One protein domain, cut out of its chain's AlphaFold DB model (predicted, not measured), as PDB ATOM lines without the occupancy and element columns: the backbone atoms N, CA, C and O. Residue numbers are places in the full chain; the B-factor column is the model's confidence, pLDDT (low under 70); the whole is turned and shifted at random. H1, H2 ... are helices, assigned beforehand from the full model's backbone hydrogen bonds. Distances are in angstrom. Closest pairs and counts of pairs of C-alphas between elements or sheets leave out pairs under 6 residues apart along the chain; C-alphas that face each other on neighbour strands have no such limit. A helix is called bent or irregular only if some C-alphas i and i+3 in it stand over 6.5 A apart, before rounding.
ATOM      1  N   GLN A   5       3.634   1.534  -0.832       86.00
ATOM      2  CA  GLN A   5       2.240   1.646  -0.395       86.00
ATOM      3  C   GLN A   5       1.294   2.028  -1.540       86.00
ATOM      4  O   GLN A   5       0.204   1.469  -1.630       86.00
ATOM      5  N   ALA A   6       1.718   2.912  -2.449       86.52
ATOM      6  CA  ALA A   6       0.927   3.287  -3.617       86.52
ATOM      7  C   ALA A   6       0.756   2.107  -4.587       86.52
ATOM      8  O   ALA A   6      -0.330   1.904  -5.121       86.52
ATOM      9  N   LEU A   7       1.798   1.284  -4.759       88.88
ATOM     10  CA  LEU A   7       1.719   0.051  -5.552       88.88
ATOM     11  C   LEU A   7       0.770  -0.979  -4.922       88.88
ATOM     12  O   LEU A   7      -0.027  -1.594  -5.625       88.88
ATOM     13  N   ILE A   8       0.841  -1.155  -3.598       88.95
ATOM     14  CA  ILE A   8      -0.053  -2.051  -2.847       88.95
ATOM     15  C   ILE A   8      -1.508  -1.604  -2.997       88.95
ATOM     16  O   ILE A   8      -2.370  -2.445  -3.245       88.95
ATOM     17  N   GLN A   9      -1.772  -0.301  -2.876       88.34
ATOM     18  CA  GLN A   9      -3.111   0.264  -3.021       88.34
ATOM     19  C   GLN A   9      -3.641   0.076  -4.447       88.34
ATOM     20  O   GLN A   9      -4.739  -0.438  -4.620       88.34
ATOM     21  N   LEU A  10      -2.821   0.380  -5.462       86.79
ATOM     22  CA  LEU A  10      -3.176   0.203  -6.873       86.79
ATOM     23  C   LEU A  10      -3.598  -1.238  -7.197       86.79
ATOM     24  O   LEU A  10      -4.564  -1.447  -7.920       86.79
ATOM     25  N   VAL A  11      -2.873  -2.225  -6.665       88.57
ATOM     26  CA  VAL A  11      -3.186  -3.644  -6.876       88.57
ATOM     27  C   VAL A  11      -4.407  -4.088  -6.068       88.57
ATOM     28  O   VAL A  11      -5.195  -4.893  -6.550       88.57
ATOM     29  N   SER A  12      -4.562  -3.587  -4.841       86.34
ATOM     30  CA  SER A  12      -5.660  -3.993  -3.952       86.34
ATOM     31  C   SER A  12      -7.015  -3.427  -4.382       86.34
ATOM     32  O   SER A  12      -8.031  -4.073  -4.147       86.34
ATOM     33  N   ASP A  13      -7.029  -2.247  -5.006       84.19
ATOM     34  CA  ASP A  13      -8.250  -1.564  -5.453       84.19
ATOM     35  C   ASP A  13      -8.687  -1.977  -6.872       84.19
ATOM     36  O   ASP A  13      -9.714  -1.514  -7.372       84.19
ATOM     37  N   TYR A  14      -7.921  -2.842  -7.540       80.44
ATOM     38  CA  TYR A  14      -8.207  -3.272  -8.904       80.44
ATOM     39  C   TYR A  14      -9.442  -4.183  -8.983       80.44
ATOM     40  O   TYR A  14      -9.508  -5.200  -8.297       80.44
ATOM     41  N   HIS A  15     -10.387  -3.855  -9.873       71.91
ATOM     42  CA  HIS A  15     -11.585  -4.655 -10.140       71.91
ATOM     43  C   HIS A  15     -11.754  -4.883 -11.656       71.91
ATOM     44  O   HIS A  15     -11.916  -3.912 -12.403       71.91
ATOM     45  N   PRO A  16     -11.736  -6.141 -12.145       65.29
ATOM     46  CA  PRO A  16     -11.942  -6.426 -13.562       65.29
ATOM     47  C   PRO A  16     -13.383  -6.078 -13.967       65.29
ATOM     48  O   PRO A  16     -14.338  -6.673 -13.472       65.29
ATOM     49  N   GLY A  17     -13.541  -5.095 -14.860       62.99
ATOM     50  CA  GLY A  17     -14.848  -4.639 -15.358       62.99
ATOM     51  C   GLY A  17     -14.980  -3.129 -15.583       62.99
ATOM     52  O   GLY A  17     -15.903  -2.707 -16.273       62.99
ATOM     53  N   GLU A  18     -14.051  -2.320 -15.066       59.82
ATOM     54  CA  GLU A  18     -14.075  -0.848 -15.201       59.82
ATOM     55  C   GLU A  18     -13.058  -0.296 -16.233       59.82
ATOM     56  O   GLU A  18     -12.839   0.911 -16.326       59.82
ATOM     57  N   GLU A  19     -12.404  -1.164 -17.012       52.02
ATOM     58  CA  GLU A  19     -11.114  -0.855 -17.642       52.02
ATOM     59  C   GLU A  19     -11.135  -0.077 -18.974       52.02
ATOM     60  O   GLU A  19     -11.759  -0.469 -19.961       52.02
ATOM     61  N   ASN A  20     -10.260   0.935 -19.037       52.68
ATOM     62  CA  ASN A  20      -9.506   1.309 -20.238       52.68
ATOM     63  C   ASN A  20      -8.212   0.479 -20.277       52.68
ATOM     64  O   ASN A  20      -7.543   0.380 -19.260       52.68
ATOM     65  N   SER A  21      -7.759   0.003 -21.439       58.72
ATOM     66  CA  SER A  21      -6.546  -0.833 -21.615       58.72
ATOM     67  C   SER A  21      -5.244  -0.337 -20.943       58.72
ATOM     68  O   SER A  21      -4.304  -1.108 -20.763       58.72
ATOM     69  N   THR A  22      -5.152   0.942 -20.568       59.30
ATOM     70  CA  THR A  22      -4.035   1.529 -19.804       59.30
ATOM     71  C   THR A  22      -3.953   1.083 -18.335       59.30
ATOM     72  O   THR A  22      -2.880   1.189 -17.732       59.30
ATOM     73  N   SER A  23      -5.046   0.597 -17.733       71.05
ATOM     74  CA  SER A  23      -5.038   0.084 -16.352       71.05
ATOM     75  C   SER A  23      -4.244  -1.216 -16.242       71.05
ATOM     76  O   SER A  23      -3.396  -1.336 -15.357       71.05
ATOM     77  N   HIS A  24      -4.410  -2.124 -17.204       76.53
ATOM     78  CA  HIS A  24      -3.765  -3.436 -17.196       76.53
ATOM     79  C   HIS A  24      -2.228  -3.363 -17.226       76.53
ATOM     80  O   HIS A  24      -1.547  -4.025 -16.444       76.53
ATOM     81  N   SER A  25      -1.641  -2.515 -18.083       82.55
ATOM     82  CA  SER A  25      -0.177  -2.352 -18.145       82.55
ATOM     83  C   SER A  25       0.403  -1.758 -16.859       82.55
ATOM     84  O   SER A  25       1.504  -2.120 -16.436       82.55
ATOM     85  N   SER A  26      -0.343  -0.846 -16.231       84.75
ATOM     86  CA  SER A  26       0.046  -0.210 -14.970       84.75
ATOM     87  C   SER A  26      -0.000  -1.214 -13.818       84.75
ATOM     88  O   SER A  26       0.929  -1.267 -13.012       84.75
ATOM     89  N   LEU A  27      -1.035  -2.061 -13.789       87.01
ATOM     90  CA  LEU A  27      -1.183  -3.140 -12.818       87.01
ATOM     91  C   LEU A  27      -0.060  -4.175 -12.948       87.01
ATOM     92  O   LEU A  27       0.585  -4.497 -11.953       87.01
ATOM     93  N   LEU A  28       0.235  -4.642 -14.165       88.81
ATOM     94  CA  LEU A  28       1.316  -5.599 -14.414       88.81
ATOM     95  C   LEU A  28       2.669  -5.057 -13.926       88.81
ATOM     96  O   LEU A  28       3.416  -5.747 -13.229       88.81
ATOM     97  N   SER A  29       2.966  -3.790 -14.233       89.80
ATOM     98  CA  SER A  29       4.186  -3.128 -13.757       89.80
ATOM     99  C   SER A  29       4.229  -3.031 -12.230       89.80
ATOM    100  O   SER A  29       5.286  -3.233 -11.627       89.80
ATOM    101  N   ALA A  30       3.088  -2.762 -11.591       90.57
ATOM    102  CA  ALA A  30       2.989  -2.732 -10.141       90.57
ATOM    103  C   ALA A  30       3.244  -4.112  -9.528       90.57
ATOM    104  O   ALA A  30       4.067  -4.229  -8.624       90.57
ATOM    105  N   VAL A  31       2.633  -5.169 -10.065       92.33
ATOM    106  CA  VAL A  31       2.854  -6.556  -9.626       92.33
ATOM    107  C   VAL A  31       4.320  -6.956  -9.775       92.33
ATOM    108  O   VAL A  31       4.895  -7.519  -8.846       92.33
ATOM    109  N   GLN A  32       4.972  -6.611 -10.888       92.23
ATOM    110  CA  GLN A  32       6.405  -6.860 -11.081       92.23
ATOM    111  C   GLN A  32       7.267  -6.149 -10.028       92.23
ATOM    112  O   GLN A  32       8.177  -6.761  -9.467       92.23
ATOM    113  N   GLN A  33       6.957  -4.889  -9.706       90.85
ATOM    114  CA  GLN A  33       7.656  -4.138  -8.658       90.85
ATOM    115  C   GLN A  33       7.404  -4.721  -7.257       90.85
ATOM    116  O   GLN A  33       8.342  -4.823  -6.469       90.85
ATOM    117  N   LEU A  34       6.180  -5.170  -6.955       92.09
ATOM    118  CA  LEU A  34       5.856  -5.838  -5.689       92.09
ATOM    119  C   LEU A  34       6.569  -7.196  -5.556       92.09
ATOM    120  O   LEU A  34       7.117  -7.494  -4.495       92.09
ATOM    121  N   LYS A  35       6.625  -8.000  -6.630       92.74
ATOM    122  CA  LYS A  35       7.406  -9.251  -6.669       92.74
ATOM    123  C   LYS A  35       8.894  -8.982  -6.437       92.74
ATOM    124  O   LYS A  35       9.524  -9.690  -5.656       92.74
ATOM    125  N   ALA A  36       9.451  -7.952  -7.077       88.73
ATOM    126  CA  ALA A  36      10.843  -7.559  -6.876       88.73
ATOM    127  C   ALA A  36      11.099  -7.116  -5.428       88.73
ATOM    128  O   ALA A  36      12.088  -7.533  -4.830       88.73
ATOM    129  N   ALA A  37      10.181  -6.352  -4.829       87.08
ATOM    130  CA  ALA A  37      10.293  -5.931  -3.437       87.08
ATOM    131  C   ALA A  37      10.378  -7.128  -2.473       87.08
ATOM    132  O   ALA A  37      11.194  -7.089  -1.560       87.08
ATOM    133  N   LEU A  38       9.630  -8.220  -2.708       87.20
ATOM    134  CA  LEU A  38       9.687  -9.435  -1.871       87.20
ATOM    135  C   LEU A  38      11.066 -10.095  -1.786       87.20
ATOM    136  O   LEU A  38      11.312 -10.852  -0.848       87.20
ATOM    137  N   THR A  39      11.952  -9.837  -2.747       82.06
ATOM    138  CA  THR A  39      13.313 -10.388  -2.719       82.06
ATOM    139  C   THR A  39      14.226  -9.676  -1.716       82.06
ATOM    140  O   THR A  39      15.234 -10.248  -1.310       82.06
ATOM    141  N   ASP A  40      13.849  -8.477  -1.259       81.16
ATOM    142  CA  ASP A  40      14.617  -7.635  -0.337       81.16
ATOM    143  C   ASP A  40      13.865  -7.471   0.997       81.16
ATOM    144  O   ASP A  40      13.288  -6.428   1.320       81.16
ATOM    145  N   ILE A  41      13.819  -8.564   1.765       73.72
ATOM    146  CA  ILE A  41      13.043  -8.668   3.015       73.72
ATOM    147  C   ILE A  41      13.477  -7.625   4.053       73.72
ATOM    148  O   ILE A  41      12.630  -7.116   4.791       73.72
ATOM    149  N   GLU A  42      14.765  -7.268   4.082       72.94
ATOM    150  CA  GLU A  42      15.310  -6.272   5.012       72.94
ATOM    151  C   GLU A  42      14.680  -4.887   4.809       72.94
ATOM    152  O   GLU A  42      14.451  -4.169   5.782       72.94
ATOM    153  N   LYS A  43      14.323  -4.524   3.570       70.47
ATOM    154  CA  LYS A  43      13.674  -3.236   3.268       70.47
ATOM    155  C   LYS A  43      12.174  -3.215   3.533       70.47
ATOM    156  O   LYS A  43      11.612  -2.138   3.718       70.47
ATOM    157  N   ILE A  44      11.512  -4.370   3.521       74.45
ATOM    158  CA  ILE A  44      10.054  -4.437   3.676       74.45
ATOM    159  C   ILE A  44       9.641  -4.303   5.147       74.45
ATOM    160  O   ILE A  44       8.605  -3.697   5.439       74.45
ATOM    161  N   GLY A  45      10.422  -4.873   6.071       69.74
ATOM    162  CA  GLY A  45      10.094  -4.891   7.498       69.74
ATOM    163  C   GLY A  45       8.662  -5.385   7.760       69.74
ATOM    164  O   GLY A  45       8.237  -6.428   7.259       69.74
ATOM    165  N   GLU A  46       7.876  -4.607   8.510       69.40
ATOM    166  CA  GLU A  46       6.477  -4.927   8.839       69.40
ATOM    167  C   GLU A  46       5.507  -4.839   7.637       69.40
ATOM    168  O   GLU A  46       4.388  -5.361   7.692       69.40
ATOM    169  N   GLY A  47       5.936  -4.244   6.516       78.11
ATOM    170  CA  GLY A  47       5.141  -4.037   5.299       78.11
ATOM    171  C   GLY A  47       4.838  -5.301   4.486       78.11
ATOM    172  O   GLY A  47       4.149  -5.233   3.467       78.11
ATOM    173  N   ILE A  48       5.304  -6.473   4.924       86.49
ATOM    174  CA  ILE A  48       5.171  -7.724   4.164       86.49
ATOM    175  C   ILE A  48       3.724  -8.228   4.110       86.49
ATOM    176  O   ILE A  48       3.317  -8.820   3.115       86.49
ATOM    177  N   ARG A  49       2.908  -7.976   5.145       88.80
ATOM    178  CA  ARG A  49       1.514  -8.459   5.177       88.80
ATOM    179  C   ARG A  49       0.630  -7.776   4.120       88.80
ATOM    180  O   ARG A  49      -0.048  -8.505   3.393       88.80
ATOM    181  N   PRO A  50       0.600  -6.430   4.005       89.63
ATOM    182  CA  PRO A  50      -0.123  -5.763   2.921       89.63
ATOM    183  C   PRO A  50       0.383  -6.172   1.535       89.63
ATOM    184  O   PRO A  50      -0.426  -6.437   0.651       89.63
ATOM    185  N   LEU A  51       1.703  -6.320   1.373       91.67
ATOM    186  CA  LEU A  51       2.318  -6.746   0.115       91.67
ATOM    187  C   LEU A  51       1.836  -8.146  -0.305       91.67
ATOM    188  O   LEU A  51       1.331  -8.324  -1.410       91.67
ATOM    189  N   VAL A  52       1.909  -9.127   0.600       92.40
ATOM    190  CA  VAL A  52       1.419 -10.493   0.351       92.40
ATOM    191  C   VAL A  52      -0.068 -10.495  -0.012       92.40
ATOM    192  O   VAL A  52      -0.459 -11.186  -0.949       92.40
ATOM    193  N   ARG A  53      -0.906  -9.705   0.677       92.44
ATOM    194  CA  ARG A  53      -2.336  -9.592   0.333       92.44
ATOM    195  C   ARG A  53      -2.551  -9.036  -1.069       92.44
ATOM    196  O   ARG A  53      -3.381  -9.581  -1.791       92.44
ATOM    197  N   ALA A  54      -1.816  -7.992  -1.444       91.54
ATOM    198  CA  ALA A  54      -1.908  -7.399  -2.770       91.54
ATOM    199  C   ALA A  54      -1.520  -8.413  -3.853       91.54
ATOM    200  O   ALA A  54      -2.271  -8.604  -4.799       91.54
ATOM    201  N   LEU A  55      -0.416  -9.148  -3.684       94.16
ATOM    202  CA  LEU A  55      -0.003 -10.172  -4.652       94.16
ATOM    203  C   LEU A  55      -0.990 -11.338  -4.760       94.16
ATOM    204  O   LEU A  55      -1.282 -11.793  -5.861       94.16
ATOM    205  N   VAL A  56      -1.542 -11.805  -3.638       92.51
ATOM    206  CA  VAL A  56      -2.594 -12.833  -3.656       92.51
ATOM    207  C   VAL A  56      -3.837 -12.321  -4.391       92.51
ATOM    208  O   VAL A  56      -4.398 -13.048  -5.201       92.51
ATOM    209  N   THR A  57      -4.225 -11.062  -4.178       89.32
ATOM    210  CA  THR A  57      -5.344 -10.425  -4.898       89.32
ATOM    211  C   THR A  57      -5.040 -10.306  -6.394       89.32
ATOM    212  O   THR A  57      -5.857 -10.693  -7.222       89.32
ATOM    213  N   ALA A  58      -3.824  -9.889  -6.757       90.28
ATOM    214  CA  ALA A  58      -3.381  -9.825  -8.148       90.28
ATOM    215  C   ALA A  58      -3.460 -11.185  -8.849       90.28
ATOM    216  O   ALA A  58      -3.860 -11.238 -10.004       90.28
ATOM    217  N   SER A  59      -3.117 -12.279  -8.163       91.67
ATOM    218  CA  SER A  59      -3.140 -13.618  -8.769       91.67
ATOM    219  C   SER A  59      -4.534 -14.071  -9.205       91.67
ATOM    220  O   SER A  59      -4.648 -14.839 -10.155       91.67
ATOM    221  N   VAL A  60      -5.584 -13.570  -8.547       87.21
ATOM    222  CA  VAL A  60      -6.980 -13.840  -8.919       87.21
ATOM    223  C   VAL A  60      -7.348 -13.096 -10.204       87.21
ATOM    224  O   VAL A  60      -8.075 -13.613 -11.046       87.21
ATOM    225  N   HIS A  61      -6.821 -11.886 -10.375       84.22
ATOM    226  CA  HIS A  61      -7.179 -10.999 -11.479       84.22
ATOM    227  C   HIS A  61      -6.242 -11.079 -12.693       84.22
ATOM    228  O   HIS A  61      -6.630 -10.640 -13.771       84.22
ATOM    229  N   LEU A  62      -5.044 -11.645 -12.529       87.08
ATOM    230  CA  LEU A  62      -4.025 -11.813 -13.569       87.08
ATOM    231  C   LEU A  62      -3.575 -13.285 -13.650       87.08
ATOM    232  O   LEU A  62      -2.495 -13.631 -13.153       87.08
ATOM    233  N   PRO A  63      -4.380 -14.179 -14.254       84.49
ATOM    234  CA  PRO A  63      -4.055 -15.603 -14.358       84.49
ATOM    235  C   PRO A  63      -2.721 -15.893 -15.066       84.49
ATOM    236  O   PRO A  63      -2.093 -16.923 -14.819       84.49
ATOM    237  N   GLU A  64      -2.266 -15.011 -15.955       87.88
ATOM    238  CA  GLU A  64      -0.969 -15.101 -16.633       87.88
ATOM    239  C   GLU A  64       0.234 -14.887 -15.702       87.88
ATOM    240  O   GLU A  64       1.301 -15.433 -15.963       87.88
ATOM    241  N   GLU A  65       0.062 -14.164 -14.595       90.80
ATOM    242  CA  GLU A  65       1.113 -13.904 -13.601       90.80
ATOM    243  C   GLU A  65       1.049 -14.867 -12.407       90.80
ATOM    244  O   GLU A  65       1.901 -14.814 -11.517       90.80
ATOM    245  N   TRP A  66       0.047 -15.749 -12.367       93.19
ATOM    246  CA  TRP A  66      -0.243 -16.605 -11.217       93.19
ATOM    247  C   TRP A  66       0.968 -17.446 -10.781       93.19
ATOM    248  O   TRP A  66       1.332 -17.441  -9.602       93.19
ATOM    249  N   ASP A  67       1.645 -18.101 -11.732       92.45
ATOM    250  CA  ASP A  67       2.812 -18.953 -11.458       92.45
ATOM    251  C   ASP A  67       4.004 -18.144 -10.927       92.45
ATOM    252  O   ASP A  67       4.682 -18.562  -9.984       92.45
ATOM    253  N   ASP A  68       4.246 -16.960 -11.490       93.60
ATOM    254  CA  ASP A  68       5.342 -16.087 -11.071       93.60
ATOM    255  C   ASP A  68       5.089 -15.462  -9.697       93.60
ATOM    256  O   ASP A  68       6.015 -15.344  -8.884       93.60
ATOM    257  N   ILE A  69       3.839 -15.083  -9.413       94.85
ATOM    258  CA  ILE A  69       3.417 -14.642  -8.083       94.85
ATOM    259  C   ILE A  69       3.645 -15.779  -7.088       94.85
ATOM    260  O   ILE A  69       4.317 -15.574  -6.074       94.85
ATOM    261  N   LEU A  70       3.163 -16.991  -7.382       94.66
ATOM    262  CA  LEU A  70       3.348 -18.127  -6.485       94.66
ATOM    263  C   LEU A  70       4.830 -18.456  -6.281       94.66
ATOM    264  O   LEU A  70       5.237 -18.757  -5.161       94.66
ATOM    265  N   LYS A  71       5.660 -18.364  -7.323       94.29
ATOM    266  CA  LYS A  71       7.111 -18.568  -7.229       94.29
ATOM    267  C   LYS A  71       7.771 -17.557  -6.286       94.29
ATOM    268  O   LYS A  71       8.582 -17.958  -5.450       94.29
ATOM    269  N   ALA A  72       7.402 -16.277  -6.373       93.19
ATOM    270  CA  ALA A  72       7.893 -15.246  -5.459       93.19
ATOM    271  C   ALA A  72       7.465 -15.529  -4.007       93.19
ATOM    272  O   ALA A  72       8.290 -15.492  -3.092       93.19
ATOM    273  N   LEU A  73       6.198 -15.899  -3.797       94.27
ATOM    274  CA  LEU A  73       5.664 -16.260  -2.482       94.27
ATOM    275  C   LEU A  73       6.324 -17.530  -1.912       94.27
ATOM    276  O   LEU A  73       6.675 -17.569  -0.734       94.27
ATOM    277  N   ARG A  74       6.577 -18.551  -2.741       92.50
ATOM    278  CA  ARG A  74       7.352 -19.746  -2.361       92.50
ATOM    279  C   ARG A  74       8.751 -19.359  -1.872       92.50
ATOM    280  O   ARG A  74       9.192 -19.890  -0.857       92.50
ATOM    281  N   GLY A  75       9.406 -18.395  -2.525       89.74
ATOM    282  CA  GLY A  75      10.697 -17.854  -2.088       89.74
ATOM    283  C   GLY A  75      10.661 -17.283  -0.664       89.74
ATOM    284  O   GLY A  75      11.541 -17.589   0.141       89.74
ATOM    285  N   VAL A  76       9.605 -16.533  -0.323       89.90
ATOM    286  CA  VAL A  76       9.375 -16.004   1.037       89.90
ATOM    287  C   VAL A  76       9.181 -17.134   2.048       89.90
ATOM    288  O   VAL A  76       9.741 -17.073   3.141       89.90
ATOM    289  N   LEU A  77       8.417 -18.175   1.694       89.64
ATOM    290  CA  LEU A  77       8.209 -19.328   2.576       89.64
ATOM    291  C   LEU A  77       9.506 -20.070   2.875       89.64
ATOM    292  O   LEU A  77       9.677 -20.495   4.005       89.64
ATOM    293  N   THR A  78      10.412 -20.198   1.906       86.84
ATOM    294  CA  THR A  78      11.693 -20.904   2.086       86.84
ATOM    295  C   THR A  78      12.789 -20.066   2.745       86.84
ATOM    296  O   THR A  78      13.850 -20.597   3.067       86.84
ATOM    297  N   ASN A  79      12.578 -18.759   2.925       86.01
ATOM    298  CA  ASN A  79      13.593 -17.869   3.474       86.01
ATOM    299  C   ASN A  79      13.530 -17.841   5.011       86.01
ATOM    300  O   ASN A  79      12.596 -17.310   5.620       86.01
ATOM    301  N   THR A  80      14.565 -18.388   5.648       81.84
ATOM    302  CA  THR A  80      14.680 -18.467   7.111       81.84
ATOM    303  C   THR A  80      14.872 -17.106   7.783       81.84
ATOM    304  O   THR A  80      14.535 -16.976   8.957       81.84
ATOM    305  N   GLY A  81      15.322 -16.083   7.048       82.46
ATOM    306  CA  GLY A  81      15.432 -14.701   7.529       82.46
ATOM    307  C   GLY A  81      14.087 -13.982   7.685       82.46
ATOM    308  O   GLY A  81      14.006 -12.976   8.386       82.46
ATOM    309  N   VAL A  82      13.009 -14.497   7.082       85.23
ATOM    310  CA  VAL A  82      11.651 -13.964   7.282       85.23
ATOM    311  C   VAL A  82      11.121 -14.444   8.635       85.23
ATOM    312  O   VAL A  82      11.071 -15.652   8.852       85.23
ATOM    313  N   PRO A  83      10.637 -13.572   9.537       85.13
ATOM    314  CA  PRO A  83      10.027 -14.022  10.785       85.13
ATOM    315  C   PRO A  83       8.867 -15.000  10.550       85.13
ATOM    316  O   PRO A  83       8.017 -14.778   9.681       85.13
ATOM    317  N   TRP A  84       8.784 -16.051  11.370       86.16
ATOM    318  CA  TRP A  84       7.797 -17.126  11.204       86.16
ATOM    319  C   TRP A  84       6.348 -16.609  11.145       86.16
ATOM    320  O   TRP A  84       5.532 -17.122  10.385       86.16
ATOM    321  N   LEU A  85       6.028 -15.532  11.878       88.93
ATOM    322  CA  LEU A  85       4.709 -14.883  11.869       88.93
ATOM    323  C   LEU A  85       4.284 -14.414  10.470       88.93
ATOM    324  O   LEU A  85       3.093 -14.412  10.151       88.93
ATOM    325  N   HIS A  86       5.236 -13.984   9.641       88.92
ATOM    326  CA  HIS A  86       4.970 -13.530   8.279       88.92
ATOM    327  C   HIS A  86       4.841 -14.701   7.305       88.92
ATOM    328  O   HIS A  86       3.951 -14.678   6.456       88.92
ATOM    329  N   ARG A  87       5.639 -15.762   7.480       90.58
ATOM    330  CA  ARG A  87       5.482 -17.010   6.716       90.58
ATOM    331  C   ARG A  87       4.153 -17.701   7.036       90.58
ATOM    332  O   ARG A  87       3.422 -18.072   6.127       90.58
ATOM    333  N   ALA A  88       3.769 -17.768   8.311       91.49
ATOM    334  CA  ALA A  88       2.459 -18.251   8.746       91.49
ATOM    335  C   ALA A  88       1.313 -17.413   8.156       91.49
ATOM    336  O   ALA A  88       0.327 -17.957   7.662       91.49
ATOM    337  N   PHE A  89       1.445 -16.083   8.153       92.87
ATOM    338  CA  PHE A  89       0.467 -15.217   7.498       92.87
ATOM    339  C   PHE A  89       0.330 -15.533   6.004       92.87
ATOM    340  O   PHE A  89      -0.794 -15.642   5.517       92.87
ATOM    341  N   LEU A  90       1.451 -15.732   5.306       93.95
ATOM    342  CA  LEU A  90       1.463 -16.118   3.900       93.95
ATOM    343  C   LEU A  90       0.743 -17.455   3.673       93.95
ATOM    344  O   LEU A  90      -0.186 -17.503   2.866       93.95
ATOM    345  N   LEU A  91       1.081 -18.498   4.439       95.85
ATOM    346  CA  LEU A  91       0.414 -19.806   4.378       95.85
ATOM    347  C   LEU A  91      -1.107 -19.681   4.531       95.85
ATOM    348  O   LEU A  91      -1.856 -20.252   3.745       95.85
ATOM    349  N   LYS A  92      -1.568 -18.866   5.488       95.34
ATOM    350  CA  LYS A  92      -2.998 -18.606   5.713       95.34
ATOM    351  C   LYS A  92      -3.686 -17.922   4.525       95.34
ATOM    352  O   LYS A  92      -4.892 -18.072   4.354       95.34
ATOM    353  N   THR A  93      -2.957 -17.129   3.741       93.69
ATOM    354  CA  THR A  93      -3.518 -16.388   2.599       93.69
ATOM    355  C   THR A  93      -3.482 -17.153   1.281       93.69
ATOM    356  O   THR A  93      -4.326 -16.874   0.437       93.69
ATOM    357  N   LEU A  94      -2.574 -18.122   1.115       95.28
ATOM    358  CA  LEU A  94      -2.400 -18.878  -0.133       95.28
ATOM    359  C   LEU A  94      -3.691 -19.488  -0.711       95.28
ATOM    360  O   LEU A  94      -3.888 -19.352  -1.916       95.28
ATOM    361  N   PRO A  95      -4.607 -20.084   0.085       94.09
ATOM    362  CA  PRO A  95      -5.858 -20.637  -0.446       94.09
ATOM    363  C   PRO A  95      -6.700 -19.631  -1.242       94.09
ATOM    364  O   PRO A  95      -7.451 -20.019  -2.131       94.09
ATOM    365  N   ARG A  96      -6.556 -18.327  -0.966       93.09
ATOM    366  CA  ARG A  96      -7.290 -17.273  -1.677       93.09
ATOM    367  C   ARG A  96      -6.853 -17.096  -3.131       93.09
ATOM    368  O   ARG A  96      -7.618 -16.528  -3.892       93.09
ATOM    369  N   MET A  97      -5.680 -17.598  -3.521       93.40
ATOM    370  CA  MET A  97      -5.221 -17.569  -4.917       93.40
ATOM    371  C   MET A  97      -6.045 -18.486  -5.843       93.40
ATOM    372  O   MET A  97      -5.869 -18.420  -7.056       93.40
ATOM    373  N   LEU A  98      -6.904 -19.360  -5.293       91.15
ATOM    374  CA  LEU A  98      -7.856 -20.181  -6.063       91.15
ATOM    375  C   LEU A  98      -9.237 -19.550  -6.202       91.15
ATOM    376  O   LEU A  98     -10.077 -20.102  -6.913       91.15
ATOM    377  N   LEU A  99      -9.500 -18.441  -5.505       84.73
ATOM    378  CA  LEU A  99     -10.765 -17.737  -5.675       84.73
ATOM    379  C   LEU A  99     -10.857 -17.280  -7.129       84.73
ATOM    380  O   LEU A  99      -9.900 -16.724  -7.653       84.73
ATOM    381  N   ASP A 100     -11.979 -17.592  -7.771       79.46
ATOM    382  CA  ASP A 100     -12.279 -17.249  -9.165       79.46
ATOM    383  C   ASP A 100     -11.234 -17.716 -10.198       79.46
ATOM    384  O   ASP A 100     -11.170 -17.196 -11.312       79.46
ATOM    385  N   ALA A 101     -10.433 -18.737  -9.861       83.23
ATOM    386  CA  ALA A 101      -9.498 -19.329 -10.807       83.23
ATOM    387  C   ALA A 101     -10.247 -19.877 -12.047       83.23
ATOM    388  O   ALA A 101     -11.272 -20.552 -11.889       83.23
ATOM    389  N   PRO A 102      -9.736 -19.645 -13.275       82.34
ATOM    390  CA  PRO A 102     -10.351 -20.146 -14.504       82.34
ATOM    391  C   PRO A 102     -10.577 -21.657 -14.447       82.34
ATOM    392  O   PRO A 102      -9.675 -22.403 -14.065       82.34
ATOM    393  N   THR A 103     -11.767 -22.127 -14.832       81.67
ATOM    394  CA  THR A 103     -12.171 -23.539 -14.690       81.67
ATOM    395  C   THR A 103     -11.202 -24.519 -15.365       81.67
ATOM    396  O   THR A 103     -10.986 -25.617 -14.859       81.67
ATOM    397  N   ASP A 104     -10.586 -24.123 -16.480       85.98
ATOM    398  CA  ASP A 104      -9.596 -24.905 -17.229       85.98
ATOM    399  C   ASP A 104      -8.244 -25.035 -16.507       85.98
ATOM    400  O   ASP A 104      -7.545 -26.032 -16.686       85.98
ATOM    401  N   ARG A 105      -7.889 -24.063 -15.657       86.09
ATOM    402  CA  ARG A 105      -6.625 -24.037 -14.895       86.09
ATOM    403  C   ARG A 105      -6.785 -24.376 -13.425       86.09
ATOM    404  O   ARG A 105      -5.798 -24.688 -12.760       86.09
ATOM    405  N   TRP A 106      -8.016 -24.349 -12.928       87.28
ATOM    406  CA  TRP A 106      -8.352 -24.523 -11.523       87.28
ATOM    407  C   TRP A 106      -7.678 -25.761 -10.920       87.28
ATOM    408  O   TRP A 106      -7.034 -25.672  -9.877       87.28
ATOM    409  N   LYS A 107      -7.726 -26.897 -11.630       88.30
ATOM    410  CA  LYS A 107      -7.104 -28.151 -11.180       88.30
ATOM    411  C   LYS A 107      -5.584 -28.033 -11.054       88.30
ATOM    412  O   LYS A 107      -5.025 -28.414 -10.033       88.30
ATOM    413  N   GLN A 108      -4.924 -27.468 -12.067       91.08
ATOM    414  CA  GLN A 108      -3.474 -27.269 -12.054       91.08
ATOM    415  C   GLN A 108      -3.058 -26.344 -10.903       91.08
ATOM    416  O   GLN A 108      -2.144 -26.670 -10.150       91.08
ATOM    417  N   TYR A 109      -3.743 -25.213 -10.736       92.92
ATOM    418  CA  TYR A 109      -3.472 -24.271  -9.651       92.92
ATOM    419  C   TYR A 109      -3.705 -24.901  -8.273       92.92
ATOM    420  O   TYR A 109      -2.879 -24.743  -7.369       92.92
ATOM    421  N   GLY A 110      -4.785 -25.675  -8.129       92.74
ATOM    422  CA  GLY A 110      -5.096 -26.433  -6.921       92.74
ATOM    423  C   GLY A 110      -3.988 -27.421  -6.569       92.74
ATOM    424  O   GLY A 110      -3.456 -27.383  -5.460       92.74
ATOM    425  N   ASP A 111      -3.557 -28.240  -7.530       92.85
ATOM    426  CA  ASP A 111      -2.515 -29.256  -7.334       92.85
ATOM    427  C   ASP A 111      -1.176 -28.657  -6.875       92.85
ATOM    428  O   ASP A 111      -0.464 -29.263  -6.062       92.85
ATOM    429  N   VAL A 112      -0.833 -27.468  -7.384       93.50
ATOM    430  CA  VAL A 112       0.403 -26.735  -7.070       93.50
ATOM    431  C   VAL A 112       0.324 -26.058  -5.694       93.50
ATOM    432  O   VAL A 112       1.326 -26.016  -4.975       93.50
ATOM    433  N   LEU A 113      -0.843 -25.557  -5.279       94.45
ATOM    434  CA  LEU A 113      -1.039 -25.022  -3.924       94.45
ATOM    435  C   LEU A 113      -1.087 -26.125  -2.866       94.45
ATOM    436  O   LEU A 113      -0.479 -25.968  -1.805       94.45
ATOM    437  N   CYS A 114      -1.737 -27.251  -3.169       95.34
ATOM    438  CA  CYS A 114      -1.712 -28.452  -2.336       95.34
ATOM    439  C   CYS A 114      -0.270 -28.889  -2.060       95.34
ATOM    440  O   CYS A 114       0.072 -29.167  -0.917       95.34
ATOM    441  N   GLU A 115       0.601 -28.882  -3.074       94.82
ATOM    442  CA  GLU A 115       2.030 -29.186  -2.917       94.82
ATOM    443  C   GLU A 115       2.717 -28.279  -1.882       94.82
ATOM    444  O   GLU A 115       3.383 -28.775  -0.971       94.82
ATOM    445  N   VAL A 116       2.532 -26.956  -1.994       94.69
ATOM    446  CA  VAL A 116       3.150 -25.978  -1.079       94.69
ATOM    447  C   VAL A 116       2.663 -26.193   0.345       94.69
ATOM    448  O   VAL A 116       3.464 -26.287   1.272       94.69
ATOM    449  N   LEU A 117       1.345 -26.274   0.518       96.17
ATOM    450  CA  LEU A 117       0.728 -26.352   1.833       96.17
ATOM    451  C   LEU A 117       1.002 -27.698   2.512       96.17
ATOM    452  O   LEU A 117       1.297 -27.711   3.706       96.17
ATOM    453  N   VAL A 118       1.004 -28.808   1.763       94.74
ATOM    454  CA  VAL A 118       1.405 -30.126   2.283       94.74
ATOM    455  C   VAL A 118       2.855 -30.078   2.753       94.74
ATOM    456  O   VAL A 118       3.130 -30.416   3.905       94.74
ATOM    457  N   ARG A 119       3.778 -29.561   1.936       92.86
ATOM    458  CA  ARG A 119       5.189 -29.440   2.323       92.86
ATOM    459  C   ARG A 119       5.390 -28.598   3.584       92.86
ATOM    460  O   ARG A 119       6.205 -28.960   4.423       92.86
ATOM    461  N   SER A 120       4.647 -27.502   3.736       93.16
ATOM    462  CA  SER A 120       4.716 -26.642   4.927       93.16
ATOM    463  C   SER A 120       3.976 -27.195   6.150       93.16
ATOM    464  O   SER A 120       4.169 -26.675   7.247       93.16
ATOM    465  N   SER A 121       3.126 -28.211   5.985       93.55
ATOM    466  CA  SER A 121       2.382 -28.843   7.084       93.55
ATOM    467  C   SER A 121       3.150 -29.966   7.782       93.55
ATOM    468  O   SER A 121       2.935 -30.207   8.968       93.55
ATOM    469  N   MET A 122       4.077 -30.613   7.074       89.52
ATOM    470  CA  MET A 122       4.816 -31.768   7.580       89.52
ATOM    471  C   MET A 122       6.005 -31.359   8.459       89.52
ATOM    472  O   MET A 122       6.596 -30.296   8.240       89.52
ATOM    473  N   PRO A 123       6.394 -32.188   9.449       83.13
ATOM    474  CA  PRO A 123       7.654 -31.996  10.158       83.13
ATOM    475  C   PRO A 123       8.839 -32.045   9.179       83.13
ATOM    476  O   PRO A 123       8.795 -32.801   8.202       83.13
ATOM    477  N   PRO A 124       9.912 -31.271   9.416       80.59
ATOM    478  CA  PRO A 124      11.151 -31.410   8.657       80.59
ATOM    479  C   PRO A 124      11.715 -32.846   8.760       80.59
ATOM    480  O   PRO A 124      11.529 -33.503   9.787       80.59
ATOM    481  N   PRO A 125      12.403 -33.356   7.719       77.38
ATOM    482  CA  PRO A 125      12.945 -34.713   7.726       77.38
ATOM    483  C   PRO A 125      13.873 -34.951   8.926       77.38
ATOM    484  O   PRO A 125      14.775 -34.153   9.175       77.38
ATOM    485  N   GLY A 126      13.673 -36.063   9.639       69.93
ATOM    486  CA  GLY A 126      14.516 -36.473  10.770       69.93
ATOM    487  C   GLY A 126      14.127 -35.907  12.142       69.93
ATOM    488  O   GLY A 126      14.843 -36.170  13.102       69.93
ATOM    489  N   PRO A 143       9.571 -26.019   8.690       81.56
ATOM    490  CA  PRO A 143       8.534 -25.221   9.358       81.56
ATOM    491  C   PRO A 143       8.416 -25.542  10.860       81.56
ATOM    492  O   PRO A 143       8.483 -26.704  11.267       81.56
ATOM    493  N   ASN A 144       8.194 -24.527  11.698       84.35
ATOM    494  CA  ASN A 144       7.995 -24.733  13.138       84.35
ATOM    495  C   ASN A 144       6.577 -25.269  13.466       84.35
ATOM    496  O   ASN A 144       5.683 -25.229  12.614       84.35
ATOM    497  N   PRO A 145       6.305 -25.758  14.694       85.83
ATOM    498  CA  PRO A 145       4.989 -26.304  15.054       85.83
ATOM    499  C   PRO A 145       3.799 -25.340  14.874       85.83
ATOM    500  O   PRO A 145       2.662 -25.783  14.698       85.83
ATOM    501  N   GLN A 146       4.009 -24.022  14.950       88.91
ATOM    502  CA  GLN A 146       2.949 -23.027  14.738       88.91
ATOM    503  C   GLN A 146       2.692 -22.792  13.244       88.91
ATOM    504  O   GLN A 146       1.537 -22.753  12.821       88.91
ATOM    505  N   GLU A 147       3.746 -22.724  12.430       90.89
ATOM    506  CA  GLU A 147       3.663 -22.656  10.968       90.89
ATOM    507  C   GLU A 147       2.957 -23.881  10.393       90.89
ATOM    508  O   GLU A 147       2.040 -23.729   9.587       90.89
ATOM    509  N   ARG A 148       3.305 -25.079  10.879       92.08
ATOM    510  CA  ARG A 148       2.665 -26.339  10.479       92.08
ATOM    511  C   ARG A 148       1.167 -26.338  10.773       92.08
ATOM    512  O   ARG A 148       0.368 -26.641   9.892       92.08
ATOM    513  N   ARG A 149       0.754 -25.896  11.969       92.19
ATOM    514  CA  ARG A 149      -0.673 -25.745  12.325       92.19
ATOM    515  C   ARG A 149      -1.414 -24.772  11.404       92.19
ATOM    516  O   ARG A 149      -2.569 -25.018  11.043       92.19
ATOM    517  N   VAL A 150      -0.766 -23.681  11.001       94.60
ATOM    518  CA  VAL A 150      -1.354 -22.726  10.052       94.60
ATOM    519  C   VAL A 150      -1.429 -23.313   8.643       94.60
ATOM    520  O   VAL A 150      -2.456 -23.140   7.992       94.60
ATOM    521  N   ALA A 151      -0.416 -24.061   8.197       95.80
ATOM    522  CA  ALA A 151      -0.451 -24.789   6.930       95.80
ATOM    523  C   ALA A 151      -1.582 -25.830   6.900       95.80
ATOM    524  O   ALA A 151      -2.335 -25.870   5.934       95.80
ATOM    525  N   VAL A 152      -1.779 -26.598   7.981       95.68
ATOM    526  CA  VAL A 152      -2.923 -27.518   8.117       95.68
ATOM    527  C   VAL A 152      -4.241 -26.755   8.029       95.68
ATOM    528  O   VAL A 152      -5.120 -27.130   7.263       95.68
ATOM    529  N   THR A 153      -4.379 -25.640   8.749       95.65
ATOM    530  CA  THR A 153      -5.598 -24.813   8.679       95.65
ATOM    531  C   THR A 153      -5.852 -24.296   7.258       95.65
ATOM    532  O   THR A 153      -6.994 -24.266   6.809       95.65
ATOM    533  N   ALA A 154      -4.794 -23.919   6.537       95.82
ATOM    534  CA  ALA A 154      -4.882 -23.490   5.149       95.82
ATOM    535  C   ALA A 154      -5.290 -24.643   4.213       95.82
ATOM    536  O   ALA A 154      -6.171 -24.435   3.380       95.82
ATOM    537  N   LEU A 155      -4.748 -25.856   4.397       95.60
ATOM    538  CA  LEU A 155      -5.183 -27.065   3.680       95.60
ATOM    539  C   LEU A 155      -6.681 -27.322   3.871       95.60
ATOM    540  O   LEU A 155      -7.386 -27.561   2.898       95.60
ATOM    541  N   LEU A 156      -7.181 -27.215   5.108       94.75
ATOM    542  CA  LEU A 156      -8.603 -27.410   5.421       94.75
ATOM    543  C   LEU A 156      -9.522 -26.335   4.810       94.75
ATOM    544  O   LEU A 156     -10.731 -26.544   4.722       94.75
ATOM    545  N   SER A 157      -8.967 -25.184   4.413       93.49
ATOM    546  CA  SER A 157      -9.713 -24.078   3.798       93.49
ATOM    547  C   SER A 157      -9.721 -24.093   2.268       93.49
ATOM    548  O   SER A 157     -10.397 -23.260   1.666       93.49
ATOM    549  N   LEU A 158      -8.974 -25.009   1.640       92.58
ATOM    550  CA  LEU A 158      -9.081 -25.246   0.202       92.58
ATOM    551  C   LEU A 158     -10.484 -25.777  -0.144       92.58
ATOM    552  O   LEU A 158     -11.199 -26.302   0.712       92.58
ATOM    553  N   GLN A 159     -10.890 -25.615  -1.402       89.17
ATOM    554  CA  GLN A 159     -12.178 -26.118  -1.887       89.17
ATOM    555  C   GLN A 159     -12.179 -27.660  -1.925       89.17
ATOM    556  O   GLN A 159     -11.114 -28.282  -2.008       89.17
ATOM    557  N   GLU A 160     -13.359 -28.281  -1.840       89.40
ATOM    558  CA  GLU A 160     -13.524 -29.735  -1.654       89.40
ATOM    559  C   GLU A 160     -12.875 -30.550  -2.784       89.40
ATOM    560  O   GLU A 160     -12.342 -31.638  -2.562       89.40
ATOM    561  N   GLU A 161     -12.830 -29.994  -3.988       89.50
ATOM    562  CA  GLU A 161     -12.247 -30.595  -5.182       89.50
ATOM    563  C   GLU A 161     -10.724 -30.812  -5.053       89.50
ATOM    564  O   GLU A 161     -10.163 -31.674  -5.731       89.50
ATOM    565  N   CYS A 162     -10.047 -30.099  -4.140       92.93
ATOM    566  CA  CYS A 162      -8.630 -30.316  -3.821       92.93
ATOM    567  C   CYS A 162      -8.397 -31.546  -2.925       92.93
ATOM    568  O   CYS A 162      -7.257 -31.992  -2.791       92.93
ATOM    569  N   ALA A 163      -9.437 -32.110  -2.298       94.14
ATOM    570  CA  ALA A 163      -9.309 -33.158  -1.284       94.14
ATOM    571  C   ALA A 163      -8.483 -34.366  -1.749       94.14
ATOM    572  O   ALA A 163      -7.603 -34.829  -1.022       94.14
ATOM    573  N   ALA A 164      -8.731 -34.855  -2.967       92.95
ATOM    574  CA  ALA A 164      -8.009 -35.997  -3.522       92.95
ATOM    575  C   ALA A 164      -6.509 -35.702  -3.693       92.95
ATOM    576  O   ALA A 164      -5.684 -36.526  -3.306       92.95
ATOM    577  N   ALA A 165      -6.163 -34.513  -4.197       94.21
ATOM    578  CA  ALA A 165      -4.779 -34.087  -4.387       94.21
ATOM    579  C   ALA A 165      -4.044 -33.894  -3.049       94.21
ATOM    580  O   ALA A 165      -2.881 -34.279  -2.920       94.21
ATOM    581  N   ILE A 166      -4.720 -33.345  -2.030       96.06
ATOM    582  CA  ILE A 166      -4.166 -33.218  -0.671       96.06
ATOM    583  C   ILE A 166      -3.831 -34.603  -0.111       96.06
ATOM    584  O   ILE A 166      -2.708 -34.823   0.344       96.06
ATOM    585  N   VAL A 167      -4.787 -35.538  -0.168       95.25
ATOM    586  CA  VAL A 167      -4.597 -36.900   0.352       95.25
ATOM    587  C   VAL A 167      -3.497 -37.621  -0.409       95.25
ATOM    588  O   VAL A 167      -2.597 -38.140   0.234       95.25
ATOM    589  N   GLU A 168      -3.511 -37.607  -1.745       93.90
ATOM    590  CA  GLU A 168      -2.480 -38.246  -2.573       93.90
ATOM    591  C   GLU A 168      -1.072 -37.770  -2.191       93.90
ATOM    592  O   GLU A 168      -0.171 -38.577  -1.962       93.90
ATOM    593  N   ARG A 169      -0.894 -36.457  -2.022       94.46
ATOM    594  CA  ARG A 169       0.398 -35.893  -1.623       94.46
ATOM    595  C   ARG A 169       0.797 -36.287  -0.207       94.46
ATOM    596  O   ARG A 169       1.951 -36.644  -0.005       94.46
ATOM    597  N   LEU A 170      -0.122 -36.265   0.755       94.81
ATOM    598  CA  LEU A 170       0.178 -36.673   2.129       94.81
ATOM    599  C   LEU A 170       0.531 -38.162   2.221       94.81
ATOM    600  O   LEU A 170       1.520 -38.517   2.855       94.81
ATOM    601  N   VAL A 171      -0.232 -39.035   1.556       92.86
ATOM    602  CA  VAL A 171      -0.011 -40.488   1.644       92.86
ATOM    603  C   VAL A 171       1.281 -40.919   0.953       92.86
ATOM    604  O   VAL A 171       1.937 -41.833   1.434       92.86
ATOM    605  N   THR A 172       1.711 -40.222  -0.108       91.06
ATOM    606  CA  THR A 172       3.027 -40.470  -0.742       91.06
ATOM    607  C   THR A 172       4.222 -40.116   0.150       91.06
ATOM    608  O   THR A 172       5.350 -40.474  -0.179       91.06
ATOM    609  N   GLN A 173       3.988 -39.409   1.260       91.04
ATOM    610  CA  GLN A 173       5.002 -38.976   2.227       91.04
ATOM    611  C   GLN A 173       4.876 -39.728   3.564       91.04
ATOM    612  O   GLN A 173       5.445 -39.308   4.572       91.04
ATOM    613  N   LEU A 174       4.110 -40.824   3.623       89.77
ATOM    614  CA  LEU A 174       4.103 -41.697   4.797       89.77
ATOM    615  C   LEU A 174       5.460 -42.420   4.931       89.77
ATOM    616  O   LEU A 174       6.082 -42.742   3.917       89.77
ATOM    617  N   PRO A 175       5.966 -42.639   6.163       90.60
ATOM    618  CA  PRO A 175       5.335 -42.363   7.462       90.60
ATOM    619  C   PRO A 175       5.462 -40.908   7.960       90.60
ATOM    620  O   PRO A 175       4.786 -40.537   8.916       90.60
ATOM    621  N   GLN A 176       6.281 -40.059   7.332       88.87
ATOM    622  CA  GLN A 176       6.574 -38.693   7.805       88.87
ATOM    623  C   GLN A 176       5.322 -37.807   7.940       88.87
ATOM    624  O   GLN A 176       5.226 -36.993   8.858       88.87
ATOM    625  N   ALA A 177       4.349 -37.967   7.044       92.21
ATOM    626  CA  ALA A 177       3.109 -37.193   7.054       92.21
ATOM    627  C   ALA A 177       2.065 -37.667   8.084       92.21
ATOM    628  O   ALA A 177       1.010 -37.044   8.192       92.21
ATOM    629  N   LEU A 178       2.311 -38.751   8.831       92.70
ATOM    630  CA  LEU A 178       1.289 -39.408   9.654       92.70
ATOM    631  C   LEU A 178       0.631 -38.462  10.667       92.70
ATOM    632  O   LEU A 178      -0.598 -38.400  10.724       92.70
ATOM    633  N   SER A 179       1.419 -37.669  11.401       91.50
ATOM    634  CA  SER A 179       0.875 -36.706  12.369       91.50
ATOM    635  C   SER A 179      -0.044 -35.675  11.711       91.50
ATOM    636  O   SER A 179      -1.082 -35.306  12.259       91.50
ATOM    637  N   THR A 180       0.296 -35.262  10.488       93.87
ATOM    638  CA  THR A 180      -0.491 -34.322   9.688       93.87
ATOM    639  C   THR A 180      -1.786 -34.971   9.203       93.87
ATOM    640  O   THR A 180      -2.851 -34.368   9.330       93.87
ATOM    641  N   CYS A 181      -1.725 -36.212   8.705       95.19
ATOM    642  CA  CYS A 181      -2.905 -36.983   8.305       95.19
ATOM    643  C   CYS A 181      -3.889 -37.143   9.470       95.19
ATOM    644  O   CYS A 181      -5.075 -36.846   9.319       95.19
ATOM    645  N   VAL A 182      -3.399 -37.555  10.645       94.20
ATOM    646  CA  VAL A 182      -4.224 -37.721  11.850       94.20
ATOM    647  C   VAL A 182      -4.804 -36.379  12.296       94.20
ATOM    648  O   VAL A 182      -6.005 -36.291  12.535       94.20
ATOM    649  N   ALA A 183      -4.008 -35.304  12.326       93.58
ATOM    650  CA  ALA A 183      -4.494 -33.970  12.686       93.58
ATOM    651  C   ALA A 183      -5.607 -33.467  11.747       93.58
ATOM    652  O   ALA A 183      -6.576 -32.859  12.204       93.58
ATOM    653  N   ILE A 184      -5.492 -33.740  10.445       95.37
ATOM    654  CA  ILE A 184      -6.517 -33.412   9.451       95.37
ATOM    655  C   ILE A 184      -7.795 -34.219   9.702       95.37
ATOM    656  O   ILE A 184      -8.876 -33.637   9.786       95.37
ATOM    657  N   VAL A 185      -7.687 -35.541   9.854       95.08
ATOM    658  CA  VAL A 185      -8.844 -36.430  10.053       95.08
ATOM    659  C   VAL A 185      -9.568 -36.132  11.370       95.08
ATOM    660  O   VAL A 185     -10.801 -36.086  11.401       95.08
ATOM    661  N   SER A 186      -8.820 -35.878  12.443       93.83
ATOM    662  CA  SER A 186      -9.361 -35.553  13.764       93.83
ATOM    663  C   SER A 186      -9.923 -34.132  13.865       93.83
ATOM    664  O   SER A 186     -10.624 -33.824  14.831       93.83
ATOM    665  N   SER A 187      -9.657 -33.260  12.888       93.35
ATOM    666  CA  SER A 187     -10.153 -31.885  12.902       93.35
ATOM    667  C   SER A 187     -11.675 -31.829  12.696       93.35
ATOM    668  O   SER A 187     -12.189 -32.328  11.687       93.35
ATOM    669  N   PRO A 188     -12.428 -31.154  13.588       91.59
ATOM    670  CA  PRO A 188     -13.849 -30.876  13.374       91.59
ATOM    671  C   PRO A 188     -14.116 -29.948  12.183       91.59
ATOM    672  O   PRO A 188     -15.233 -29.911  11.681       91.59
ATOM    673  N   SER A 189     -13.111 -29.180  11.748       91.22
ATOM    674  CA  SER A 189     -13.219 -28.248  10.618       91.22
ATOM    675  C   SER A 189     -12.895 -28.893   9.271       91.22
ATOM    676  O   SER A 189     -13.035 -28.233   8.245       91.22
ATOM    677  N   ALA A 190     -12.430 -30.146   9.251       91.31
ATOM    678  CA  ALA A 190     -12.164 -30.846   8.004       91.31
ATOM    679  C   ALA A 190     -13.471 -31.166   7.273       91.31
ATOM    680  O   ALA A 190     -14.388 -31.751   7.850       91.31
ATOM    681  N   GLN A 191     -13.523 -30.793   5.994       91.45
ATOM    682  CA  GLN A 191     -14.642 -31.089   5.104       91.45
ATOM    683  C   GLN A 191     -14.800 -32.607   4.927       91.45
ATOM    684  O   GLN A 191     -13.810 -33.346   4.881       91.45
ATOM    685  N   ASP A 192     -16.040 -33.070   4.766       91.17
ATOM    686  CA  ASP A 192     -16.331 -34.494   4.567       91.17
ATOM    687  C   ASP A 192     -15.629 -35.061   3.325       91.17
ATOM    688  O   ASP A 192     -15.175 -36.204   3.362       91.17
ATOM    689  N   GLY A 193     -15.472 -34.275   2.252       91.83
ATOM    690  CA  GLY A 193     -14.735 -34.680   1.050       91.83
ATOM    691  C   GLY A 193     -13.291 -35.102   1.328       91.83
ATOM    692  O   GLY A 193     -12.814 -36.082   0.756       91.83
ATOM    693  N   LEU A 194     -12.617 -34.453   2.282       94.11
ATOM    694  CA  LEU A 194     -11.249 -34.800   2.680       94.11
ATOM    695  C   LEU A 194     -11.195 -36.127   3.444       94.11
ATOM    696  O   LEU A 194     -10.350 -36.977   3.164       94.11
ATOM    697  N   LYS A 195     -12.147 -36.351   4.356       94.30
ATOM    698  CA  LYS A 195     -12.286 -37.621   5.089       94.30
ATOM    699  C   LYS A 195     -12.648 -38.776   4.147       94.30
ATOM    700  O   LYS A 195     -12.050 -39.846   4.240       94.30
ATOM    701  N   LYS A 196     -13.545 -38.537   3.181       92.79
ATOM    702  CA  LYS A 196     -13.886 -39.487   2.107       92.79
ATOM    703  C   LYS A 196     -12.689 -39.810   1.213       92.79
ATOM    704  O   LYS A 196     -12.538 -40.959   0.816       92.79
ATOM    705  N   ALA A 197     -11.831 -38.836   0.908       93.20
ATOM    706  CA  ALA A 197     -10.623 -39.069   0.117       93.20
ATOM    707  C   ALA A 197      -9.614 -39.972   0.855       93.20
ATOM    708  O   ALA A 197      -9.069 -40.893   0.244       93.20
ATOM    709  N   PHE A 198      -9.422 -39.785   2.169       94.66
ATOM    710  CA  PHE A 198      -8.630 -40.714   2.990       94.66
ATOM    711  C   PHE A 198      -9.243 -42.116   3.030       94.66
ATOM    712  O   PHE A 198      -8.529 -43.105   2.879       94.66
ATOM    713  N   GLU A 199     -10.563 -42.215   3.189       93.03
ATOM    714  CA  GLU A 199     -11.256 -43.504   3.151       93.03
ATOM    715  C   GLU A 199     -11.091 -44.203   1.791       93.03
ATOM    716  O   GLU A 199     -10.777 -45.391   1.737       93.03
ATOM    717  N   ALA A 200     -11.221 -43.468   0.684       89.46
ATOM    718  CA  ALA A 200     -11.021 -44.004  -0.659       89.46
ATOM    719  C   ALA A 200      -9.585 -44.506  -0.886       89.46
ATOM    720  O   ALA A 200      -9.391 -45.483  -1.610       89.46
ATOM    721  N   TRP A 201      -8.586 -43.864  -0.271       90.82
ATOM    722  CA  TRP A 201      -7.210 -44.360  -0.262       90.82
ATOM    723  C   TRP A 201      -7.076 -45.660   0.547       90.82
ATOM    724  O   TRP A 201      -6.482 -46.607   0.036       90.82
ATOM    725  N   ALA A 211       1.361 -50.143   6.387       86.26
ATOM    726  CA  ALA A 211       0.283 -50.837   7.090       86.26
ATOM    727  C   ALA A 211       0.013 -50.266   8.496       86.26
ATOM    728  O   ALA A 211      -1.145 -50.111   8.879       86.26
ATOM    729  N   SER A 212       1.059 -49.907   9.254       90.56
ATOM    730  CA  SER A 212       0.904 -49.260  10.568       90.56
ATOM    731  C   SER A 212       0.259 -47.877  10.453       90.56
ATOM    732  O   SER A 212      -0.703 -47.588  11.161       90.56
ATOM    733  N   CYS A 213       0.724 -47.063   9.503       92.24
ATOM    734  CA  CYS A 213       0.179 -45.734   9.230       92.24
ATOM    735  C   CYS A 213      -1.289 -45.807   8.788       92.24
ATOM    736  O   CYS A 213      -2.127 -45.038   9.259       92.24
ATOM    737  N   ALA A 214      -1.620 -46.761   7.914       92.78
ATOM    738  CA  ALA A 214      -2.979 -46.995   7.447       92.78
ATOM    739  C   ALA A 214      -3.921 -47.357   8.605       92.78
ATOM    740  O   ALA A 214      -5.020 -46.812   8.671       92.78
ATOM    741  N   MET A 215      -3.486 -48.203   9.550       92.67
ATOM    742  CA  MET A 215      -4.277 -48.539  10.744       92.67
ATOM    743  C   MET A 215      -4.546 -47.321  11.638       92.67
ATOM    744  O   MET A 215      -5.649 -47.184  12.167       92.67
ATOM    745  N   GLU A 216      -3.570 -46.427  11.816       94.03
ATOM    746  CA  GLU A 216      -3.757 -45.209  12.616       94.03
ATOM    747  C   GLU A 216      -4.726 -44.222  11.956       94.03
ATOM    748  O   GLU A 216      -5.623 -43.697  12.620       94.03
ATOM    749  N   ILE A 217      -4.615 -44.029  10.638       94.20
ATOM    750  CA  ILE A 217      -5.555 -43.204   9.866       94.20
ATOM    751  C   ILE A 217      -6.960 -43.829   9.891       94.20
ATOM    752  O   ILE A 217      -7.946 -43.120  10.092       94.20
ATOM    753  N   GLU A 218      -7.069 -45.154   9.745       93.79
ATOM    754  CA  GLU A 218      -8.339 -45.883   9.836       93.79
ATOM    755  C   GLU A 218      -8.987 -45.712  11.217       93.79
ATOM    756  O   GLU A 218     -10.191 -45.460  11.315       93.79
ATOM    757  N   LYS A 219      -8.194 -45.812  12.289       94.13
ATOM    758  CA  LYS A 219      -8.655 -45.577  13.659       94.13
ATOM    759  C   LYS A 219      -9.177 -44.149  13.825       94.13
ATOM    760  O   LYS A 219     -10.297 -43.973  14.303       94.13
ATOM    761  N   ALA A 220      -8.419 -43.148  13.376       94.01
ATOM    762  CA  ALA A 220      -8.832 -41.749  13.447       94.01
ATOM    763  C   ALA A 220     -10.130 -41.493  12.657       94.01
ATOM    764  O   ALA A 220     -11.022 -40.795  13.141       94.01
ATOM    765  N   LEU A 221     -10.291 -42.097  11.473       93.92
ATOM    766  CA  LEU A 221     -11.527 -41.987  10.692       93.92
ATOM    767  C   LEU A 221     -12.720 -42.614  11.420       93.92
ATOM    768  O   LEU A 221     -13.766 -41.977  11.512       93.92
ATOM    769  N   LYS A 222     -12.571 -43.817  11.990       91.29
ATOM    770  CA  LYS A 222     -13.638 -44.466  12.779       91.29
ATOM    771  C   LYS A 222     -14.076 -43.622  13.977       91.29
ATOM    772  O   LYS A 222     -15.252 -43.642  14.335       91.29
ATOM    773  N   GLU A 223     -13.148 -42.894  14.594       92.60
ATOM    774  CA  GLU A 223     -13.414 -42.045  15.762       92.60
ATOM    775  C   GLU A 223     -14.021 -40.678  15.386       92.60
ATOM    776  O   GLU A 223     -14.896 -40.181  16.097       92.60
ATOM    777  N   HIS A 224     -13.601 -40.074  14.265       92.44
ATOM    778  CA  HIS A 224     -13.906 -38.673  13.929       92.44
ATOM    779  C   HIS A 224     -14.736 -38.457  12.653       92.44
ATOM    780  O   HIS A 224     -15.056 -37.310  12.315       92.44
ATOM    781  N   PHE A 225     -15.100 -39.516  11.929       91.89
ATOM    782  CA  PHE A 225     -15.915 -39.437  10.721       91.89
ATOM    783  C   PHE A 225     -17.142 -40.345  10.815       91.89
ATOM    784  O   PHE A 225     -17.071 -41.550  10.596       91.89
TER     785      PHE A 225
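AT A GLANCE: This is residues 5 to 126, 143 to 201 and 211 to 225 of the 553 residues of an uncharacterized protein of Trypanosoma cruzi (strain CL Brener) (UniProt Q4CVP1). The chain winds back and forth as a long solenoid of helices in two layers: H2, H4, H6, H8 and H10 follow one another in one layer, and H1, H3, H5, H7, H9 and H11 in the other. H2 to H7 form its up-and-down bundle, each helix running against the one before it, and beyond them H8 and H9 are turned at steep tilts to H6 and H7, with H10 and H11 following at the far end. Residues 17 to 22 stick out near one end of the length. The printed part has 196 residues with eleven named helices, H1 to H11 in order, and no named strand; its class is all helix. It is compact, with a radius of gyration of the C-alphas of 18.1 A, yet elongated, spanning 58 by 36 by 24 A.

IN THESE COORDINATES: H1 is residues 5 to 12, with C-alpha 5 at (2.240, 1.646, -0.395). H2 is residues 22 to 37, 23.0 A from first to last C-alpha. H3, residues 41 to 61, is the longest helix by residues, 25.0 A long, with a kink of 89 degrees near residue 48. H4 is residues 66 to 78, 18.4 A, and H5 residues 84 to 98, 23.5 A. H6 is residues 106 to 121, 21.9 A, with C-alpha 106 at (-8.352, -24.523, -11.523). H7 is residues 145 to 156, H8 residues 160 to 171, H9 residues 178 to 186 and H10 residues 192 to 201. H11 is residues 211 to 224, 19.9 A, with C-alpha 224 at (-13.906, -38.673, 13.929). H3, H5 and H8 are irregular: C-alphas 43 and 46 are 9.3 A apart, 92 and 95 are 7.1 A apart, and 161 and 164 are 7.1 A apart.

HOW THE PARTS SIT: H3 and H5 are the hubs, touching four helices each. They touch each other at a shallow tilt of 11 degrees, the same way, their closest C-alphas being those of Val 56 and Met 97 at 5.6 A. H1 touches H3, through residues 50 to 58 of H3 alone; the C-alphas of Ser 12 and Ala 54 are closest at 5.2 A. H2 and H3 form a hairpin at 38 degrees, opposite ways, a tilt only just steep. H4 and H5 form another hairpin at a shallow tilt of 20 degrees. H5 touches H7 at 9 degrees, the same way, with the C-alphas of Ala 88 and Glu 147 closest at 5.1 A. H6 touches H8 at a steep tilt of 45 degrees, the same way; the C-alphas of Cys 114 and Ile 166 are closest at 5.6 A. H7 and H9 only just touch, with 3 pairs of C-alphas within 8 A, at a steep tilt of 52 degrees. H8 touches H10, closest at the C-alphas of Ala 163 and Leu 194, 4.7 A. H9 touches H11 at a shallow tilt of 18 degrees, the same way, closest at the C-alphas of Ser 186 and His 224, 5.5 A. H1 and H11 are apart. Every O i to N i+4 pair is within hydrogen-bond range in H1, H4, H6, H7, H9, H10 and H11; the counts are 11 of 12 in H2, 10 of 17 in H3, 7 of 11 in H5 and 6 of 8 in H8.

THE WHOLE: The two C-alphas farthest apart are those of Asn 20 and Ser 212, at 60.1 A. Residues 127 to 142 are not printed, and C-alphas 126 and 143 are 12.8 A apart across that cut, between H6 and H7. Residues 202 to 210 are not printed either, with 12.3 A from C-alpha 201 to C-alpha 211, between H10 and H11. Of the links that are printed whole, none is long. The mean pLDDT of the printed part is 88.5; residues 16 to 22, 45 to 46 and 126 are under 70.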